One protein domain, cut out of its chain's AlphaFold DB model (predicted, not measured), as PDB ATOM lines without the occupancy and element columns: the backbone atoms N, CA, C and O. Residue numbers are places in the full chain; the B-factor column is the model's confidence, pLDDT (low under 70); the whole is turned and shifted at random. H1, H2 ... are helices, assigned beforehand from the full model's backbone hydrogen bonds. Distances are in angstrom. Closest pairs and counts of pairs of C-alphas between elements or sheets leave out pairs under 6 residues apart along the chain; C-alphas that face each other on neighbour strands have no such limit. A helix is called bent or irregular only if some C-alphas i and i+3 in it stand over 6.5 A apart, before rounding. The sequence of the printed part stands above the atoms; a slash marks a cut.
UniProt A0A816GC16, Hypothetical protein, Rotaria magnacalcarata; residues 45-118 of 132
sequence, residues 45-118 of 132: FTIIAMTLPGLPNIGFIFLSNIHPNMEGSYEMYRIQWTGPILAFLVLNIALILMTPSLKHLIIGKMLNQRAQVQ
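AT A GLANCE: This is residues 45 to 118 of the 132 residues of the protein "Hypothetical protein" of Rotaria magnacalcarata (UniProt A0A816GC16). One long helix, H3, has two shorter helices, H1 and then H2, running back along one side of it nearly end to end, and at the last end of H3 the chain turns a sharp corner into a fourth helix, H4, whose later part sticks out as an arm. H2 and H3 form a helical hairpin that opens toward its turn, where residues 65 to 70 stand free. The printed part has 74 residues with four named helices, in the order H1, H2, H3, H4, and no named strand; the class is all helix. The whole is extended, with a radius of gyration of the C-alphas of 18.2 A, and flat, with spans of 57 by 30 by 13 A.

IN THESE COORDINATES: H1 covers residues 45 to 51 and begins at C-alpha 45, at (18.531, 30.959, 38.285). H2 covers residues 55 to 66 and is 16.7 A long from first to last C-alpha. H3, the longest, covers residues 74 to 98 and measures 35.9 A, from C-alpha 74 at (7.206, 33.725, 6.852) to C-alpha 98 at (25.962, 31.334, 37.378). It is neither bent nor irregular, but only just: C-alphas 81 and 84 are 6.1 A apart. H4 covers residues 100 to 116, measures 23.7 A and ends at C-alpha 116, at (50.008, 27.107, 25.040).

HOW THE PARTS SIT: H3 is the hub and touches H1, H2 and H4. H1 touches residues 91 to 98 of H3 alone, closest at the C-alphas of Ala 49 and Leu 91, 6.7 A apart; the two run opposite ways at a shallow tilt of 12 degrees. H2 touches H3 with residues 55 to 60 alone, and H3 touches H2 with residues 79 to 87 alone. Their closest C-alphas are those of Pro 56 and Gly 83, 5.0 A apart, and they run opposite ways at a shallow tilt of 30 degrees. H1 and H2 meet only through their link. H4 and H3 only just touch, with 3 pairs of C-alphas within 8 A, and touch only at the corner; the closest C-alphas are those of Ile 96 and Leu 102, 5.5 A apart. Their lines are about perpendicular, at 88 degrees. H4 is apart from H1 and H2. Every O i to N i+4 pair is within hydrogen-bond range in H1, H2 and H4; in H3, 19 of 21 are.

THE WHOLE: The C-alphas of Pro 68 and Gln 118 are the two farthest apart, at 57.7 A. The printed part has no cut. The links H1 to H2 and H3 to H4 are tight, and the link H2 to H3 is short. Residues 108 to 118, of which 108 to 116 belong to H4, stand free. The mean pLDDT of the printed part is 72.2; residues 46, 71 and 95 to 118 are under 70, and H4 has a mean of 59.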
ATOM      1  N   PHE A  45      18.369  31.900  39.391       73.12
ATOM      2  CA  PHE A  45      18.531  30.959  38.285       73.12
ATOM      3  C   PHE A  45      17.262  30.139  38.023       73.12
ATOM      4  O   PHE A  45      16.881  29.975  36.868       73.12
ATOM      5  N   THR A  46      16.583  29.656  39.066       69.88
ATOM      6  CA  THR A  46      15.307  28.937  38.929       69.88
ATOM      7  C   THR A  46      14.240  29.825  38.296       69.88
ATOM      8  O   THR A  46      13.575  29.394  37.359       69.88
ATOM      9  N   ILE A  47      14.114  31.078  38.744       71.38
ATOM     10  CA  ILE A  47      13.165  32.042  38.169       71.38
ATOM     11  C   ILE A  47      13.478  32.274  36.687       71.38
ATOM     12  O   ILE A  47      12.583  32.166  35.851       71.38
ATOM     13  N   ILE A  48      14.745  32.524  36.345       75.62
ATOM     14  CA  ILE A  48      15.205  32.695  34.959       75.62
ATOM     15  C   ILE A  48      14.870  31.442  34.141       75.62
ATOM     16  O   ILE A  48      14.229  31.548  33.106       75.62
ATOM     17  N   ALA A  49      15.222  30.247  34.614       74.50
ATOM     18  CA  ALA A  49      14.993  28.996  33.894       74.50
ATOM     19  C   ALA A  49      13.507  28.677  33.667       74.50
ATOM     20  O   ALA A  49      13.165  28.098  32.638       74.50
ATOM     21  N   MET A  50      12.627  29.055  34.599       72.75
ATOM     22  CA  MET A  50      11.182  28.847  34.460       72.75
ATOM     23  C   MET A  50      10.518  29.891  33.553       72.75
ATOM     24  O   MET A  50       9.554  29.568  32.866       72.75
ATOM     25  N   THR A  51      11.021  31.128  33.532       72.75
ATOM     26  CA  THR A  51      10.382  32.244  32.811       72.75
ATOM     27  C   THR A  51      10.926  32.446  31.397       72.75
ATOM     28  O   THR A  51      10.147  32.724  30.483       72.75
ATOM     29  N   LEU A  52      12.233  32.260  31.172       77.75
ATOM     30  CA  LEU A  52      12.867  32.553  29.880       77.75
ATOM     31  C   LEU A  52      12.277  31.777  28.695       77.75
ATOM     32  O   LEU A  52      12.055  32.396  27.658       77.75
ATOM     33  N   PRO A  53      12.001  30.463  28.801       76.44
ATOM     34  CA  PRO A  53      11.429  29.706  27.688       76.44
ATOM     35  C   PRO A  53      10.012  30.157  27.303       76.44
ATOM     36  O   PRO A  53       9.593  29.943  26.169       76.44
ATOM     37  N   GLY A  54       9.273  30.780  28.229       73.50
ATOM     38  CA  GLY A  54       7.922  31.293  27.988       73.50
ATOM     39  C   GLY A  54       7.888  32.693  27.370       73.50
ATOM     40  O   GLY A  54       6.924  33.026  26.682       73.50
ATOM     41  N   LEU A  55       8.939  33.501  27.563       79.94
ATOM     42  CA  LEU A  55       9.018  34.877  27.052       79.94
ATOM     43  C   LEU A  55       8.830  34.991  25.528       79.94
ATOM     44  O   LEU A  55       8.062  35.859  25.111       79.94
ATOM     45  N   PRO A  56       9.441  34.131  24.686       80.62
ATOM     46  CA  PRO A  56       9.203  34.146  23.245       80.62
ATOM     47  C   PRO A  56       7.730  33.976  22.866       80.62
ATOM     48  O   PRO A  56       7.242  34.686  21.992       80.62
ATOM     49  N   ASN A  57       7.005  33.087  23.553       79.31
ATOM     50  CA  ASN A  57       5.584  32.850  23.285       79.31
ATOM     51  C   ASN A  57       4.723  34.047  23.697       79.31
ATOM     52  O   ASN A  57       3.791  34.405  22.985       79.31
ATOM     53  N   ILE A  58       5.043  34.693  24.822       81.25
ATOM     54  CA  ILE A  58       4.351  35.918  25.245       81.25
ATOM     55  C   ILE A  58       4.595  37.029  24.217       81.25
ATOM     56  O   ILE A  58       3.645  37.648  23.748       81.25
ATOM     57  N   GLY A  59       5.853  37.242  23.814       81.44
ATOM     58  CA  GLY A  59       6.208  38.227  22.789       81.44
ATOM     59  C   GLY A  59       5.504  37.972  21.455       81.44
ATOM     60  O   GLY A  59       5.045  38.914  20.815       81.44
ATOM     61  N   PHE A  60       5.344  36.704  21.077       80.25
ATOM     62  CA  PHE A  60       4.603  36.295  19.887       80.25
ATOM     63  C   PHE A  60       3.123  36.680  19.948       80.25
ATOM     64  O   PHE A  60       2.616  37.266  18.996       80.25
ATOM     65  N   ILE A  61       2.451  36.419  21.075       82.31
ATOM     66  CA  ILE A  61       1.045  36.803  21.280       82.31
ATOM     67  C   ILE A  61       0.884  38.325  21.186       82.31
ATOM     68  O   ILE A  61      -0.066  38.815  20.583       82.31
ATOM     69  N   PHE A  62       1.808  39.101  21.756       84.75
ATOM     70  CA  PHE A  62       1.758  40.559  21.625       84.75
ATOM     71  C   PHE A  62       1.958  41.013  20.175       84.75
ATOM     72  O   PHE A  62       1.201  41.848  19.688       84.75
ATOM     73  N   LEU A  63       2.935  40.443  19.467       82.25
ATOM     74  CA  LEU A  63       3.195  40.764  18.063       82.25
ATOM     75  C   LEU A  63       2.000  40.447  17.160       82.25
ATOM     76  O   LEU A  63       1.649  41.286  16.333       82.25
ATOM     77  N   SER A  64       1.339  39.300  17.348       81.00
ATOM     78  CA  SER A  64       0.159  38.930  16.558       81.00
ATOM     79  C   SER A  64      -1.035  39.855  16.816       81.00
ATOM     80  O   SER A  64      -1.789  40.145  15.895       81.00
ATOM     81  N   ASN A  65      -1.177  40.389  18.036       82.38
ATOM     82  CA  ASN A  65      -2.219  41.371  18.353       82.38
ATOM     83  C   ASN A  65      -1.943  42.762  17.756       82.38
ATOM     84  O   ASN A  65      -2.880  43.467  17.397       82.38
ATOM     85  N   ILE A  66      -0.675  43.177  17.653       85.44
ATOM     86  CA  ILE A  66      -0.312  44.489  17.086       85.44
ATOM     87  C   ILE A  66      -0.302  44.429  15.549       85.44
ATOM     88  O   ILE A  66      -0.631  45.410  14.890       85.44
ATOM     89  N   HIS A  67       0.083  43.287  14.973       81.06
ATOM     90  CA  HIS A  67       0.193  43.076  13.528       81.06
ATOM     91  C   HIS A  67      -0.657  41.868  13.099       81.06
ATOM     92  O   HIS A  67      -0.103  40.829  12.738       81.06
ATOM     93  N   PRO A  68      -1.999  41.983  13.086       74.12
ATOM     94  CA  PRO A  68      -2.886  40.865  12.743       74.12
ATOM     95  C   PRO A  68      -2.646  40.334  11.321       74.12
ATOM     96  O   PRO A  68      -2.789  39.146  11.054       74.12
ATOM     97  N   ASN A  69      -2.164  41.187  10.415       75.69
ATOM     98  CA  ASN A  69      -1.845  40.811   9.035       75.69
ATOM     99  C   ASN A  69      -0.580  39.933   8.914       75.69
ATOM    100  O   ASN A  69      -0.266  39.468   7.822       75.69
ATOM    101  N   MET A  70       0.183  39.744   9.999       71.62
ATOM    102  CA  MET A  70       1.356  38.865  10.026       71.62
ATOM    103  C   MET A  70       1.002  37.403  10.316       71.62
ATOM    104  O   MET A  70       1.901  36.559  10.227       71.62
ATOM    105  N   GLU A  71      -0.257  37.082  10.637       69.12
ATOM    106  CA  GLU A  71      -0.688  35.704  10.881       69.12
ATOM    107  C   GLU A  71      -0.387  34.792   9.682       69.12
ATOM    108  O   GLU A  71      -0.818  35.032   8.558       69.12
ATOM    109  N   GLY A  72       0.419  33.751   9.915       72.50
ATOM    110  CA  GLY A  72       0.841  32.802   8.878       72.50
ATOM    111  C   GLY A  72       1.960  33.295   7.950       72.50
ATOM    112  O   GLY A  72       2.357  32.569   7.040       72.50
ATOM    113  N   SER A  73       2.505  34.494   8.175       80.19
ATOM    114  CA  SER A  73       3.629  35.014   7.387       80.19
ATOM    115  C   SER A  73       4.947  34.279   7.678       80.19
ATOM    116  O   SER A  73       5.183  33.756   8.770       80.19
ATOM    117  N   TYR A  74       5.860  34.290   6.700       80.75
ATOM    118  CA  TYR A  74       7.206  33.725   6.852       80.75
ATOM    119  C   TYR A  74       7.988  34.355   8.022       80.75
ATOM    120  O   TYR A  74       8.686  33.652   8.759       80.75
ATOM    121  N   GLU A  75       7.830  35.663   8.243       78.31
ATOM    122  CA  GLU A  75       8.485  36.371   9.349       78.31
ATOM    123  C   GLU A  75       7.961  35.915  10.716       78.31
ATOM    124  O   GLU A  75       8.745  35.710  11.643       78.31
ATOM    125  N   MET A  76       6.656  35.653  10.830       78.38
ATOM    126  CA  MET A  76       6.058  35.097  12.044       78.38
ATOM    127  C   MET A  76       6.648  33.720  12.378       78.38
ATOM    128  O   MET A  76       7.020  33.466  13.526       78.38
ATOM    129  N   TYR A  77       6.818  32.859  11.369       78.19
ATOM    130  CA  TYR A  77       7.426  31.538  11.543       78.19
ATOM    131  C   TYR A  77       8.899  31.643  11.972       78.19
ATOM    132  O   TYR A  77       9.335  30.956  12.898       78.19
ATOM    133  N   ARG A  78       9.673  32.557  11.370       80.25
ATOM    134  CA  ARG A  78      11.058  32.827  11.795       80.25
ATOM    135  C   ARG A  78      11.126  33.271  13.248       80.25
ATOM    136  O   ARG A  78      11.930  32.722  14.000       80.25
ATOM    137  N   ILE A  79      10.301  34.227  13.665       80.31
ATOM    138  CA  ILE A  79      10.287  34.729  15.047       80.31
ATOM    139  C   ILE A  79       9.925  33.604  16.027       80.31
ATOM    140  O   ILE A  79      10.600  33.429  17.043       80.31
ATOM    141  N   GLN A  80       8.923  32.790  15.690       81.25
ATOM    142  CA  GLN A  80       8.481  31.670  16.520       81.25
ATOM    143  C   GLN A  80       9.578  30.621  16.757       81.25
ATOM    144  O   GLN A  80       9.665  30.077  17.854       81.25
ATOM    145  N   TRP A  81      10.431  30.343  15.766       80.38
ATOM    146  CA  TRP A  81      11.526  29.376  15.914       80.38
ATOM    147  C   TRP A  81      12.803  29.989  16.495       80.38
ATOM    148  O   TRP A  81      13.473  29.365  17.318       80.38
ATOM    149  N   THR A  82      13.139  31.220  16.112       82.19
ATOM    150  CA  THR A  82      14.336  31.923  16.605       82.19
ATOM    151  C   THR A  82      14.216  32.330  18.069       82.19
ATOM    152  O   THR A  82      15.204  32.247  18.796       82.19
ATOM    153  N   GLY A  83      13.024  32.708  18.537       80.44
ATOM    154  CA  GLY A  83      12.792  33.143  19.914       80.44
ATOM    155  C   GLY A  83      13.180  32.092  20.966       80.44
ATOM    156  O   GLY A  83      14.009  32.386  21.829       80.44
ATOM    157  N   PRO A  84      12.662  30.851  20.891       79.81
ATOM    158  CA  PRO A  84      13.076  29.757  21.767       79.81
ATOM    159  C   PRO A  84      14.571  29.450  21.670       79.81
ATOM    160  O   PRO A  84      15.212  29.266  22.702       79.81
ATOM    161  N   ILE A  85      15.155  29.445  20.465       81.56
ATOM    162  CA  ILE A  85      16.598  29.212  20.270       81.56
ATOM    163  C   ILE A  85      17.417  30.271  21.017       81.56
ATOM    164  O   ILE A  85      18.362  29.932  21.734       81.56
ATOM    165  N   LEU A  86      17.030  31.544  20.910       82.69
ATOM    166  CA  LEU A  86      17.689  32.646  21.605       82.69
ATOM    167  C   LEU A  86      17.517  32.531  23.127       82.69
ATOM    168  O   LEU A  86      18.479  32.714  23.871       82.69
ATOM    169  N   ALA A  87      16.323  32.166  23.602       79.38
ATOM    170  CA  ALA A  87      16.067  31.936  25.021       79.38
ATOM    171  C   ALA A  87      16.929  30.785  25.571       79.38
ATOM    172  O   ALA A  87      17.537  30.913  26.633       79.38
ATOM    173  N   PHE A  88      17.069  29.683  24.828       76.19
ATOM    174  CA  PHE A  88      17.971  28.595  25.202       76.19
ATOM    175  C   PHE A  88      19.438  29.029  25.189       76.19
ATOM    176  O   PHE A  88      20.185  28.647  26.092       76.19
ATOM    177  N   LEU A  89      19.868  29.847  24.225       79.50
ATOM    178  CA  LEU A  89      21.223  30.401  24.196       79.50
ATOM    179  C   LEU A  89      21.502  31.238  25.454       79.50
ATOM    180  O   LEU A  89      22.487  30.997  26.153       79.50
ATOM    181  N   VAL A  90      20.610  32.178  25.779       78.88
ATOM    182  CA  VAL A  90      20.733  33.041  26.962       78.88
ATOM    183  C   VAL A  90      20.718  32.213  28.246       78.88
ATOM    184  O   VAL A  90      21.530  32.456  29.137       78.88
ATOM    185  N   LEU A  91      19.869  31.185  28.330       78.44
ATOM    186  CA  LEU A  91      19.829  30.273  29.472       78.44
ATOM    187  C   LEU A  91      21.146  29.500  29.640       78.44
ATOM    188  O   LEU A  91      21.640  29.374  30.759       78.44
ATOM    189  N   ASN A  92      21.746  29.019  28.548       71.50
ATOM    190  CA  ASN A  92      23.042  28.334  28.585       71.50
ATOM    191  C   ASN A  92      24.174  29.274  29.028       71.50
ATOM    192  O   ASN A  92      24.989  28.898  29.872       71.50
ATOM    193  N   ILE A  93      24.198  30.513  28.525       76.38
ATOM    194  CA  ILE A  93      25.166  31.536  28.955       76.38
ATOM    195  C   ILE A  93      24.978  31.852  30.444       76.38
ATOM    196  O   ILE A  93      25.948  31.860  31.207       76.38
ATOM    197  N   ALA A  94      23.734  32.049  30.886       73.25
ATOM    198  CA  ALA A  94      23.409  32.276  32.289       73.25
ATOM    199  C   ALA A  94      23.860  31.101  33.167       73.25
ATOM    200  O   ALA A  94      24.426  31.323  34.233       73.25
ATOM    201  N   LEU A  95      23.694  29.857  32.708       69.69
ATOM    202  CA  LEU A  95      24.113  28.649  33.423       69.69
ATOM    203  C   LEU A  95      25.639  28.585  33.585       69.69
ATOM    204  O   LEU A  95      26.126  28.307  34.686       69.69
ATOM    205  N   ILE A  96      26.394  28.910  32.531       66.69
ATOM    206  CA  ILE A  96      27.863  28.984  32.564       66.69
ATOM    207  C   ILE A  96      28.335  30.069  33.539       66.69
ATOM    208  O   ILE A  96      29.222  29.825  34.356       66.69
ATOM    209  N   LEU A  97      27.731  31.260  33.491       65.88
ATOM    210  CA  LEU A  97      28.111  32.380  34.353       65.88
ATOM    211  C   LEU A  97      27.704  32.152  35.813       65.88
ATOM    212  O   LEU A  97      28.462  32.502  36.723       65.88
ATOM    213  N   MET A  98      26.523  31.568  36.047       64.31
ATOM    214  CA  MET A  98      25.962  31.334  37.378       64.31
ATOM    215  C   MET A  98      26.540  30.116  38.094       64.31
ATOM    216  O   MET A  98      26.497  30.063  39.326       64.31
ATOM    217  N   THR A  99      27.151  29.184  37.365       66.19
ATOM    218  CA  THR A  99      27.775  28.001  37.956       66.19
ATOM    219  C   THR A  99      29.292  28.202  38.050       66.19
ATOM    220  O   THR A  99      29.990  28.069  37.044       66.19
ATOM    221  N   PRO A 100      29.848  28.509  39.240       60.16
ATOM    222  CA  PRO A 100      31.271  28.829  39.390       60.16
ATOM    223  C   PRO A 100      32.190  27.684  38.934       60.16
ATOM    224  O   PRO A 100      33.236  27.949  38.348       60.16
ATOM    225  N   SER A 101      31.768  26.428  39.102       56.66
ATOM    226  CA  SER A 101      32.503  25.242  38.642       56.66
ATOM    227  C   SER A 101      32.625  25.170  37.111       56.66
ATOM    228  O   SER A 101      33.682  24.828  36.589       56.66
ATOM    229  N   LEU A 102      31.566  25.540  36.379       53.22
ATOM    230  CA  LEU A 102      31.561  25.589  34.909       53.22
ATOM    231  C   LEU A 102      32.332  26.799  34.387       53.22
ATOM    232  O   LEU A 102      33.111  26.662  33.447       53.22
ATOM    233  N   LYS A 103      32.179  27.957  35.038       56.41
ATOM    234  CA  LYS A 103      32.972  29.154  34.748       56.41
ATOM    235  C   LYS A 103      34.470  28.853  34.842       56.41
ATOM    236  O   LYS A 103      35.211  29.206  33.932       56.41
ATOM    237  N   HIS A 104      34.909  28.165  35.897       59.97
ATOM    238  CA  HIS A 104      36.320  27.826  36.090       59.97
ATOM    239  C   HIS A 104      36.830  26.801  35.065       59.97
ATOM    240  O   HIS A 104      37.971  26.904  34.616       59.97
ATOM    241  N   LEU A 105      35.990  25.845  34.656       60.41
ATOM    242  CA  LEU A 105      36.342  24.838  33.653       60.41
ATOM    243  C   LEU A 105      36.447  25.438  32.243       60.41
ATOM    244  O   LEU A 105      37.387  25.131  31.516       60.41
ATOM    245  N   ILE A 106      35.515  26.314  31.865       62.88
ATOM    246  CA  ILE A 106      35.479  26.932  30.533       62.88
ATOM    247  C   ILE A 106      36.533  28.037  30.418       62.88
ATOM    248  O   ILE A 106      37.356  28.006  29.505       62.88
ATOM    249  N   ILE A 107      36.573  28.975  31.368       65.81
ATOM    250  CA  ILE A 107      37.540  30.083  31.343       65.81
ATOM    251  C   ILE A 107      38.962  29.567  31.587       65.81
ATOM    252  O   ILE A 107      39.889  30.005  30.913       65.81
ATOM    253  N   GLY A 108      39.140  28.593  32.487       62.34
ATOM    254  CA  GLY A 108      40.440  27.967  32.731       62.34
ATOM    255  C   GLY A 108      40.990  27.254  31.494       62.34
ATOM    256  O   GLY A 108      42.166  27.406  31.176       62.34
ATOM    257  N   LYS A 109      40.141  26.547  30.732       62.72
ATOM    258  CA  LYS A 109      40.554  25.947  29.452       62.72
ATOM    259  C   LYS A 109      40.896  26.997  28.395       62.72
ATOM    260  O   LYS A 109      41.905  26.838  27.718       62.72
ATOM    261  N   MET A 110      40.118  28.075  28.277       61.28
ATOM    262  CA  MET A 110      40.403  29.142  27.307       61.28
ATOM    263  C   MET A 110      41.696  29.909  27.626       61.28
ATOM    264  O   MET A 110      42.441  30.251  26.711       61.28
ATOM    265  N   LEU A 111      41.989  30.165  28.905       61.53
ATOM    266  CA  LEU A 111      43.230  30.828  29.328       61.53
ATOM    267  C   LEU A 111      44.454  29.923  29.148       61.53
ATOM    268  O   LEU A 111      45.466  30.371  28.613       61.53
ATOM    269  N   ASN A 112      44.349  28.639  29.502       59.38
ATOM    270  CA  ASN A 112      45.447  27.685  29.322       59.38
ATOM    271  C   ASN A 112      45.738  27.397  27.841       59.38
ATOM    272  O   ASN A 112      46.896  27.238  27.467       59.38
ATOM    273  N   GLN A 113      44.715  27.401  26.977       58.50
ATOM    274  CA  GLN A 113      44.912  27.306  25.528       58.50
ATOM    275  C   GLN A 113      45.623  28.537  24.954       58.50
ATOM    276  O   GLN A 113      46.453  28.388  24.066       58.50
ATOM    277  N   ARG A 114      45.373  29.746  25.477       54.12
ATOM    278  CA  ARG A 114      46.124  30.948  25.069       54.12
ATOM    279  C   ARG A 114      47.577  30.927  25.549       54.12
ATOM    280  O   ARG A 114      48.448  31.372  24.813       54.12
ATOM    281  N   ALA A 115      47.843  30.372  26.731       54.31
ATOM    282  CA  ALA A 115      49.205  30.194  27.236       54.31
ATOM    283  C   ALA A 115      50.010  29.158  26.422       54.31
ATOM    284  O   ALA A 115      51.208  29.325  26.231       54.31
ATOM    285  N   GLN A 116      49.357  28.123  25.881       49.75
ATOM    286  CA  GLN A 116      50.008  27.107  25.040       49.75
ATOM    287  C   GLN A 116      50.270  27.532  23.588       49.75
ATOM    288  O   GLN A 116      51.008  26.838  22.896       49.75
ATOM    289  N   VAL A 117      49.712  28.653  23.118       53.22
ATOM    290  CA  VAL A 117      50.002  29.209  21.777       53.22
ATOM    291  C   VAL A 117      51.174  30.211  21.816       53.22
ATOM    292  O   VAL A 117      51.622  30.687  20.779       53.22
ATOM    293  N   GLN A 118      51.740  30.477  22.999       54.34
ATOM    294  CA  GLN A 118      53.027  31.162  23.164       54.34
ATOM    295  C   GLN A 118      54.121  30.193  23.644       54.34
ATOM    296  O   GLN A 118      54.517  30.198  24.808       54.34
TER     297      GLN A 118